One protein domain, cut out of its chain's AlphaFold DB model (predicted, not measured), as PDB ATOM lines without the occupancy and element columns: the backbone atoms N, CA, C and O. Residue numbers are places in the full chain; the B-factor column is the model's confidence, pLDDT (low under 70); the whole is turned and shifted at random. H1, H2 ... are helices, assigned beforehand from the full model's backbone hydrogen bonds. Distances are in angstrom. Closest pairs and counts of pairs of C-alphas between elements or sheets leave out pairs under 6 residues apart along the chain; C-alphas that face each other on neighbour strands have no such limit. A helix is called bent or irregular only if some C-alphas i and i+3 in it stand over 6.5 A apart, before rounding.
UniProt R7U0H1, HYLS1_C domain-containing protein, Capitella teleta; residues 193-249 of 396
ATOM      1  N   VAL A 193     116.275  65.074 103.596       60.16
ATOM      2  CA  VAL A 193     117.238  64.855 102.515       60.16
ATOM      3  C   VAL A 193     118.247  63.774 102.928       60.16
ATOM      4  O   VAL A 193     118.874  63.902 103.980       60.16
ATOM      5  N   PRO A 194     118.429  62.692 102.146       77.69
ATOM      6  CA  PRO A 194     119.343  61.614 102.512       77.69
ATOM      7  C   PRO A 194     120.772  62.145 102.700       77.69
ATOM      8  O   PRO A 194     121.259  62.954 101.909       77.69
ATOM      9  N   LEU A 195     121.466  61.654 103.733       75.19
ATOM     10  CA  LEU A 195     122.839  62.052 104.096       75.19
ATOM     11  C   LEU A 195     123.809  62.053 102.900       75.19
ATOM     12  O   LEU A 195     124.693  62.903 102.822       75.19
ATOM     13  N   GLN A 196     123.590  61.168 101.921       73.56
ATOM     14  CA  GLN A 196     124.357  61.098 100.674       73.56
ATOM     15  C   GLN A 196     124.334  62.420  99.887       73.56
ATOM     16  O   GLN A 196     125.368  62.879  99.412       73.56
ATOM     17  N   THR A 197     123.163  63.050  99.764       78.69
ATOM     18  CA  THR A 197     123.001  64.302  99.009       78.69
ATOM     19  C   THR A 197     123.581  65.503  99.748       78.69
ATOM     20  O   THR A 197     124.155  66.387  99.113       78.69
ATOM     21  N   LEU A 198     123.518  65.509 101.083       81.88
ATOM     22  CA  LEU A 198     124.180  66.536 101.890       81.88
ATOM     23  C   LEU A 198     125.704  66.432 101.769       81.88
ATOM     24  O   LEU A 198     126.371  67.453 101.619       81.88
ATOM     25  N   LEU A 199     126.251  65.213 101.732       83.69
ATOM     26  CA  LEU A 199     127.685  64.992 101.555       83.69
ATOM     27  C   LEU A 199     128.176  65.463 100.177       83.69
ATOM     28  O   LEU A 199     129.184  66.161 100.098       83.69
ATOM     29  N   THR A 200     127.438  65.167  99.101       84.94
ATOM     30  CA  THR A 200     127.797  65.648  97.753       84.94
ATOM     31  C   THR A 200     127.712  67.168  97.635       84.94
ATOM     32  O   THR A 200     128.555  67.791  96.993       84.94
ATOM     33  N   TRP A 201     126.727  67.787  98.292       87.00
ATOM     34  CA  TRP A 201     126.608  69.243  98.334       87.00
ATOM     35  C   TRP A 201     127.745  69.881  99.131       87.00
ATOM     36  O   TRP A 201     128.329  70.863  98.681       87.00
ATOM     37  N   MET A 202     128.119  69.297 100.270       85.19
ATOM     38  CA  MET A 202     129.266  69.747 101.058       85.19
ATOM     39  C   MET A 202     130.583  69.644 100.285       85.19
ATOM     40  O   MET A 202     131.387  70.571 100.342       85.19
ATOM     41  N   GLN A 203     130.784  68.573  99.514       86.75
ATOM     42  CA  GLN A 203     131.951  68.425  98.641       86.75
ATOM     43  C   GLN A 203     131.979  69.490  97.536       86.75
ATOM     44  O   GLN A 203     133.012  70.118  97.324       86.75
ATOM     45  N   LEU A 204     130.846  69.760  96.880       86.62
ATOM     46  CA  LEU A 204     130.755  70.806  95.855       86.62
ATOM     47  C   LEU A 204     131.004  72.206  96.422       86.62
ATOM     48  O   LEU A 204     131.723  72.995  95.813       86.62
ATOM     49  N   VAL A 205     130.461  72.507  97.604       87.94
ATOM     50  CA  VAL A 205     130.690  73.791  98.278       87.94
ATOM     51  C   VAL A 205     132.149  73.923  98.715       87.94
ATOM     52  O   VAL A 205     132.721  74.993  98.541       87.94
ATOM     53  N   ALA A 206     132.783  72.860  99.216       84.12
ATOM     54  CA  ALA A 206     134.204  72.868  99.568       84.12
ATOM     55  C   ALA A 206     135.107  73.086  98.342       84.12
ATOM     56  O   ALA A 206     136.064  73.855  98.404       84.12
ATOM     57  N   VAL A 207     134.778  72.471  97.203       84.62
ATOM     58  CA  VAL A 207     135.493  72.694  95.939       84.62
ATOM     59  C   VAL A 207     135.289  74.132  95.451       84.62
ATOM     60  O   VAL A 207     136.255  74.801  95.092       84.62
ATOM     61  N   ALA A 208     134.063  74.655  95.502       82.19
ATOM     62  CA  ALA A 208     133.761  76.025  95.092       82.19
ATOM     63  C   ALA A 208     134.432  77.080  95.990       82.19
ATOM     64  O   ALA A 208     134.937  78.088  95.487       82.19
ATOM     65  N   THR A 209     134.486  76.858  97.307       79.88
ATOM     66  CA  THR A 209     135.183  77.752  98.244       79.88
ATOM     67  C   THR A 209     136.697  77.648  98.102       79.88
ATOM     68  O   THR A 209     137.365  78.678  98.104       79.88
ATOM     69  N   TYR A 210     137.247  76.453  97.871       81.94
ATOM     70  CA  TYR A 210     138.670  76.263  97.576       81.94
ATOM     71  C   TYR A 210     139.093  76.959  96.274       81.94
ATOM     72  O   TYR A 210     140.130  77.625  96.242       81.94
ATOM     73  N   ILE A 211     138.273  76.867  95.220       78.88
ATOM     74  CA  ILE A 211     138.489  77.579  93.949       78.88
ATOM     75  C   ILE A 211     138.394  79.092  94.158       78.88
ATOM     76  O   ILE A 211     139.169  79.838  93.570       78.88
ATOM     77  N   SER A 212     137.490  79.556  95.019       77.50
ATOM     78  CA  SER A 212     137.314  80.985  95.297       77.50
ATOM     79  C   SER A 212     138.453  81.566  96.150       77.50
ATOM     80  O   SER A 212     138.871  82.696  95.914       77.50
ATOM     81  N   LEU A 213     139.003  80.797  97.099       76.94
ATOM     82  CA  LEU A 213     140.114  81.215  97.969       76.94
ATOM     83  C   LEU A 213     141.477  81.163  97.267       76.94
ATOM     84  O   LEU A 213     142.327  82.012  97.514       76.94
ATOM     85  N   ASN A 214     141.681  80.205  96.359       73.94
ATOM     86  CA  ASN A 214     142.948  80.038  95.636       73.94
ATOM     87  C   ASN A 214     142.902  80.560  94.189       73.94
ATOM     88  O   ASN A 214     143.895  80.464  93.463       73.94
ATOM     89  N   GLY A 215     141.764  81.117  93.759       65.94
ATOM     90  CA  GLY A 215     141.404  81.310  92.353       65.94
ATOM     91  C   GLY A 215     142.377  82.145  91.535       65.94
ATOM     92  O   GLY A 215     142.624  81.819  90.383       65.94
ATOM     93  N   VAL A 216     143.010  83.171  92.103       66.50
ATOM     94  CA  VAL A 216     143.910  84.023  91.304       66.50
ATOM     95  C   VAL A 216     145.252  83.328  91.027       66.50
ATOM     96  O   VAL A 216     145.742  83.352  89.900       66.50
ATOM     97  N   GLN A 217     145.827  82.640  92.016       65.06
ATOM     98  CA  GLN A 217     147.104  81.927  91.859       65.06
ATOM     99  C   GLN A 217     146.923  80.596  91.115       65.06
ATOM    100  O   GLN A 217     147.733  80.227  90.264       65.06
ATOM    101  N   PHE A 218     145.818  79.899  91.382       70.00
ATOM    102  CA  PHE A 218     145.503  78.624  90.753       70.00
ATOM    103  C   PHE A 218     145.125  78.783  89.278       70.00
ATOM    104  O   PHE A 218     145.582  77.994  88.462       70.00
ATOM    105  N   VAL A 219     144.376  79.831  88.901       70.88
ATOM    106  CA  VAL A 219     144.021  80.086  87.491       70.88
ATOM    107  C   VAL A 219     145.242  80.496  86.668       70.88
ATOM    108  O   VAL A 219     145.356  80.079  85.517       70.88
ATOM    109  N   ASN A 220     146.191  81.244  87.238       72.00
ATOM    110  CA  ASN A 220     147.426  81.602  86.534       72.00
ATOM    111  C   ASN A 220     148.349  80.388  86.335       72.00
ATOM    112  O   ASN A 220     148.893  80.207  85.245       72.00
ATOM    113  N   LYS A 221     148.455  79.508  87.338       75.50
ATOM    114  CA  LYS A 221     149.192  78.243  87.218       75.50
ATOM    115  C   LYS A 221     148.507  77.264  86.256       75.50
ATOM    116  O   LYS A 221     149.170  76.698  85.394       75.50
ATOM    117  N   LEU A 222     147.178  77.151  86.315       70.31
ATOM    118  CA  LEU A 222     146.392  76.347  85.375       70.31
ATOM    119  C   LEU A 222     146.496  76.861  83.943       70.31
ATOM    120  O   LEU A 222     146.588  76.047  83.038       70.31
ATOM    121  N   LYS A 223     146.513  78.179  83.712       75.19
ATOM    122  CA  LYS A 223     146.731  78.732  82.367       75.19
ATOM    123  C   LYS A 223     148.113  78.362  81.826       75.19
ATOM    124  O   LYS A 223     148.204  77.967  80.667       75.19
ATOM    125  N   ALA A 224     149.160  78.435  82.649       74.88
ATOM    126  CA  ALA A 224     150.507  78.020  82.249       74.88
ATOM    127  C   ALA A 224     150.580  76.509  81.943       74.88
ATOM    128  O   ALA A 224     151.129  76.102  80.917       74.88
ATOM    129  N   ASP A 225     149.952  75.679  82.779       70.31
ATOM    130  CA  ASP A 225     149.947  74.223  82.611       70.31
ATOM    131  C   ASP A 225     149.050  73.761  81.446       70.31
ATOM    132  O   ASP A 225     149.391  72.791  80.760       70.31
ATOM    133  N   LEU A 226     147.957  74.481  81.163       73.94
ATOM    134  CA  LEU A 226     147.052  74.230  80.035       73.94
ATOM    135  C   LEU A 226     147.729  74.519  78.690       73.94
ATOM    136  O   LEU A 226     147.558  73.752  77.747       73.94
ATOM    137  N   VAL A 227     148.555  75.568  78.612       78.94
ATOM    138  CA  VAL A 227     149.346  75.882  77.407       78.94
ATOM    139  C   VAL A 227     150.477  74.866  77.193       78.94
ATOM    140  O   VAL A 227     150.825  74.561  76.059       78.94
ATOM    141  N   SER A 228     151.015  74.273  78.265       79.94
ATOM    142  CA  SER A 228     152.105  73.287  78.172       79.94
ATOM    143  C   SER A 228     151.673  71.875  77.738       79.94
ATOM    144  O   SER A 228     152.521  70.993  77.598       79.94
ATOM    145  N   GLY A 229     150.367  71.610  77.589       81.00
ATOM    146  CA  GLY A 229     149.825  70.290  77.228       81.00
ATOM    147  C   GLY A 229     149.924  69.216  78.326       81.00
ATOM    148  O   GLY A 229     149.347  68.132  78.192       81.00
ATOM    149  N   LYS A 230     150.585  69.515  79.454       80.62
ATOM    150  CA  LYS A 230     150.774  68.594  80.591       80.62
ATOM    151  C   LYS A 230     149.492  68.321  81.381       80.62
ATOM    152  O   LYS A 230     149.424  67.338  82.120       80.62
ATOM    153  N   TRP A 231     148.453  69.138  81.195       79.00
ATOM    154  CA  TRP A 231     147.171  68.982  81.886       79.00
ATOM    155  C   TRP A 231     146.487  67.637  81.594       79.00
ATOM    156  O   TRP A 231     145.822  67.086  82.463       79.00
ATOM    157  N   THR A 232     146.719  67.043  80.420       79.25
ATOM    158  CA  THR A 232     146.144  65.733  80.062       79.25
ATOM    159  C   THR A 232     146.686  64.581  80.914       79.25
ATOM    160  O   THR A 232     145.935  63.664  81.243       79.25
ATOM    161  N   ALA A 233     147.956  64.641  81.331       79.19
ATOM    162  CA  ALA A 233     148.560  63.643  82.214       79.19
ATOM    163  C   ALA A 233     148.047  63.782  83.654       79.19
ATOM    164  O   ALA A 233     147.695  62.787  84.285       79.19
ATOM    165  N   ILE A 234     147.922  65.021  84.139       80.00
ATOM    166  CA  ILE A 234     147.399  65.318  85.480       80.00
ATOM    167  C   ILE A 234     145.912  64.952  85.567       80.00
ATOM    168  O   ILE A 234     145.496  64.282  86.509       80.00
ATOM    169  N   PHE A 235     145.119  65.315  84.557       81.56
ATOM    170  CA  PHE A 235     143.699  64.978  84.495       81.56
ATOM    171  C   PHE A 235     143.482  63.463  84.412       81.56
ATOM    172  O   PHE A 235     142.645  62.925  85.130       81.56
ATOM    173  N   ARG A 236     144.272  62.747  83.600       81.25
ATOM    174  CA  ARG A 236     144.201  61.281  83.524       81.25
ATOM    175  C   ARG A 236     144.601  60.619  84.848       81.25
ATOM    176  O   ARG A 236     143.953  59.657  85.243       81.25
ATOM    177  N   SER A 237     145.604  61.148  85.556       85.69
ATOM    178  CA  SER A 237     145.993  60.660  86.886       85.69
ATOM    179  C   SER A 237     144.877  60.857  87.916       85.69
ATOM    180  O   SER A 237     144.511  59.912  88.605       85.69
ATOM    181  N   LEU A 238     144.278  62.050  87.965       84.38
ATOM    182  CA  LEU A 238     143.173  62.356  88.880       84.38
ATOM    183  C   LEU A 238     141.918  61.535  88.575       84.38
ATOM    184  O   LEU A 238     141.262  61.048  89.492       84.38
ATOM    185  N   MET A 239     141.588  61.338  87.298       80.50
ATOM    186  CA  MET A 239     140.446  60.509  86.910       80.50
ATOM    187  C   MET A 239     140.669  59.029  87.239       80.50
ATOM    188  O   MET A 239     139.718  58.350  87.616       80.50
ATOM    189  N   ASN A 240     141.906  58.532  87.152       84.06
ATOM    190  CA  ASN A 240     142.233  57.169  87.568       84.06
ATOM    191  C   ASN A 240     142.121  56.996  89.092       84.06
ATOM    192  O   ASN A 240     141.559  55.996  89.539       84.06
ATOM    193  N   GLU A 241     142.572  57.973  89.885       85.88
ATOM    194  CA  GLU A 241     142.393  57.938  91.345       85.88
ATOM    195  C   GLU A 241     140.917  58.028  91.754       85.88
ATOM    196  O   GLU A 241     140.469  57.260  92.604       85.88
ATOM    197  N   LEU A 242     140.130  58.893  91.105       82.25
ATOM    198  CA  LEU A 242     138.688  58.994  91.352       82.25
ATOM    199  C   LEU A 242     137.936  57.718  90.950       82.25
ATOM    200  O   LEU A 242     137.027  57.302  91.667       82.25
ATOM    201  N   CYS A 243     138.325  57.064  89.850       78.81
ATOM    202  CA  CYS A 243     137.772  55.764  89.466       78.81
ATOM    203  C   CYS A 243     138.102  54.671  90.494       78.81
ATOM    204  O   CYS A 243     137.219  53.886  90.832       78.81
ATOM    205  N   SER A 244     139.330  54.639  91.026       82.19
ATOM    206  CA  SER A 244     139.714  53.675  92.069       82.19
ATOM    207  C   SER A 244     138.906  53.885  93.352       82.19
ATOM    208  O   SER A 244     138.318  52.943  93.878       82.19
ATOM    209  N   LEU A 245     138.781  55.138  93.804       79.88
ATOM    210  CA  LEU A 245     137.977  55.506  94.975       79.88
ATOM    211  C   LEU A 245     136.495  55.154  94.804       79.88
ATOM    212  O   LEU A 245     135.830  54.738  95.754       79.88
ATOM    213  N   GLN A 246     135.964  55.300  93.588       80.31
ATOM    214  CA  GLN A 246     134.583  54.944  93.290       80.31
ATOM    215  C   GLN A 246     134.344  53.428  93.359       80.31
ATOM    216  O   GLN A 246     133.279  53.010  93.820       80.31
ATOM    217  N   GLU A 247     135.300  52.602  92.929       79.06
ATOM    218  CA  GLU A 247     135.197  51.143  93.045       79.06
ATOM    219  C   GLU A 247     135.346  50.665  94.499       79.06
ATOM    220  O   GLU A 247     134.560  49.824  94.940       79.06
ATOM    221  N   ASP A 248     136.216  51.287  95.296       80.00
ATOM    222  CA  ASP A 248     136.345  50.975  96.728       80.00
ATOM    223  C   ASP A 248     135.071  51.327  97.517       80.00
ATOM    224  O   ASP A 248     134.600  50.559  98.366       80.00
ATOM    225  N   MET A 249     134.429  52.455  97.190       74.12
ATOM    226  CA  MET A 249     133.140  52.824  97.784       74.12
ATOM    227  C   MET A 249     132.005  51.872  97.381       74.12
ATOM    228  O   MET A 249     131.114  51.598  98.192       74.12
TER     229      MET A 249
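AT A GLANCE: This is residues 193 to 249 of the 396 residues of the protein "HYLS1_C domain-containing protein" of Capitella teleta (UniProt R7U0H1). Look for a flat, open U made of helix: the long arm H1a makes one side, the shorter arm H1b makes the base, and H2 folds back as the other side, with an empty gap between H1a and H2. H1a and H1b are the two arms of one bent helix, H1. The printed part has 57 residues with two named helices, H1 then H2, and no named strand; its class is all helix. It is loose, with a radius of gyration of the C-alphas of 14.6 A, and its C-alphas span 42 by 27 by 10 A.

HOW THE PARTS SIT: Begin with the longest helix, H1, residues 195 to 227, which by its hydrogen bonds was assigned as one helix but is bent: C-alphas 213 and 216 are 8.2 A apart. Its arms are H1a, residues 195 to 213, and H1b, residues 216 to 227, and their lines are about perpendicular, at 89 degrees. These arms are close but not clearly touching; their closest C-alphas, those of Ile 211 and Phe 218, are 7.8 A apart. Next find H2, residues 231 to 249, close to H1b but not clearly touching it, with the C-alphas of Asp 225 and Trp 231 closest at 6.0 A. The lines of H1b and H2 are only just about perpendicular, at 70.3 degrees. H1a and H2 are apart. In H1a, H1b and H2 every O i to N i+4 pair is within hydrogen-bond range.

IN THESE COORDINATES: Find C-alpha 195 at (122.839, 62.052, 104.096); from there H1a runs 26.5 A to C-alpha 213. H1b covers 17.0 A from C-alpha 216 at (143.910, 84.023, 91.304) to C-alpha 227. H2 covers 26.7 A and ends at C-alpha 249, at (133.140, 52.824, 97.784).

THE WHOLE: The two C-alphas farthest apart are those of Val 193 and Ser 228, at 43.4 A. The printed part has no cut, and the link from H1 to H2, three residues, is tight. Look at the B-factor column for pLDDT: the mean of the printed part is 78.6, and residues 193 and 215 to 217 are under 70.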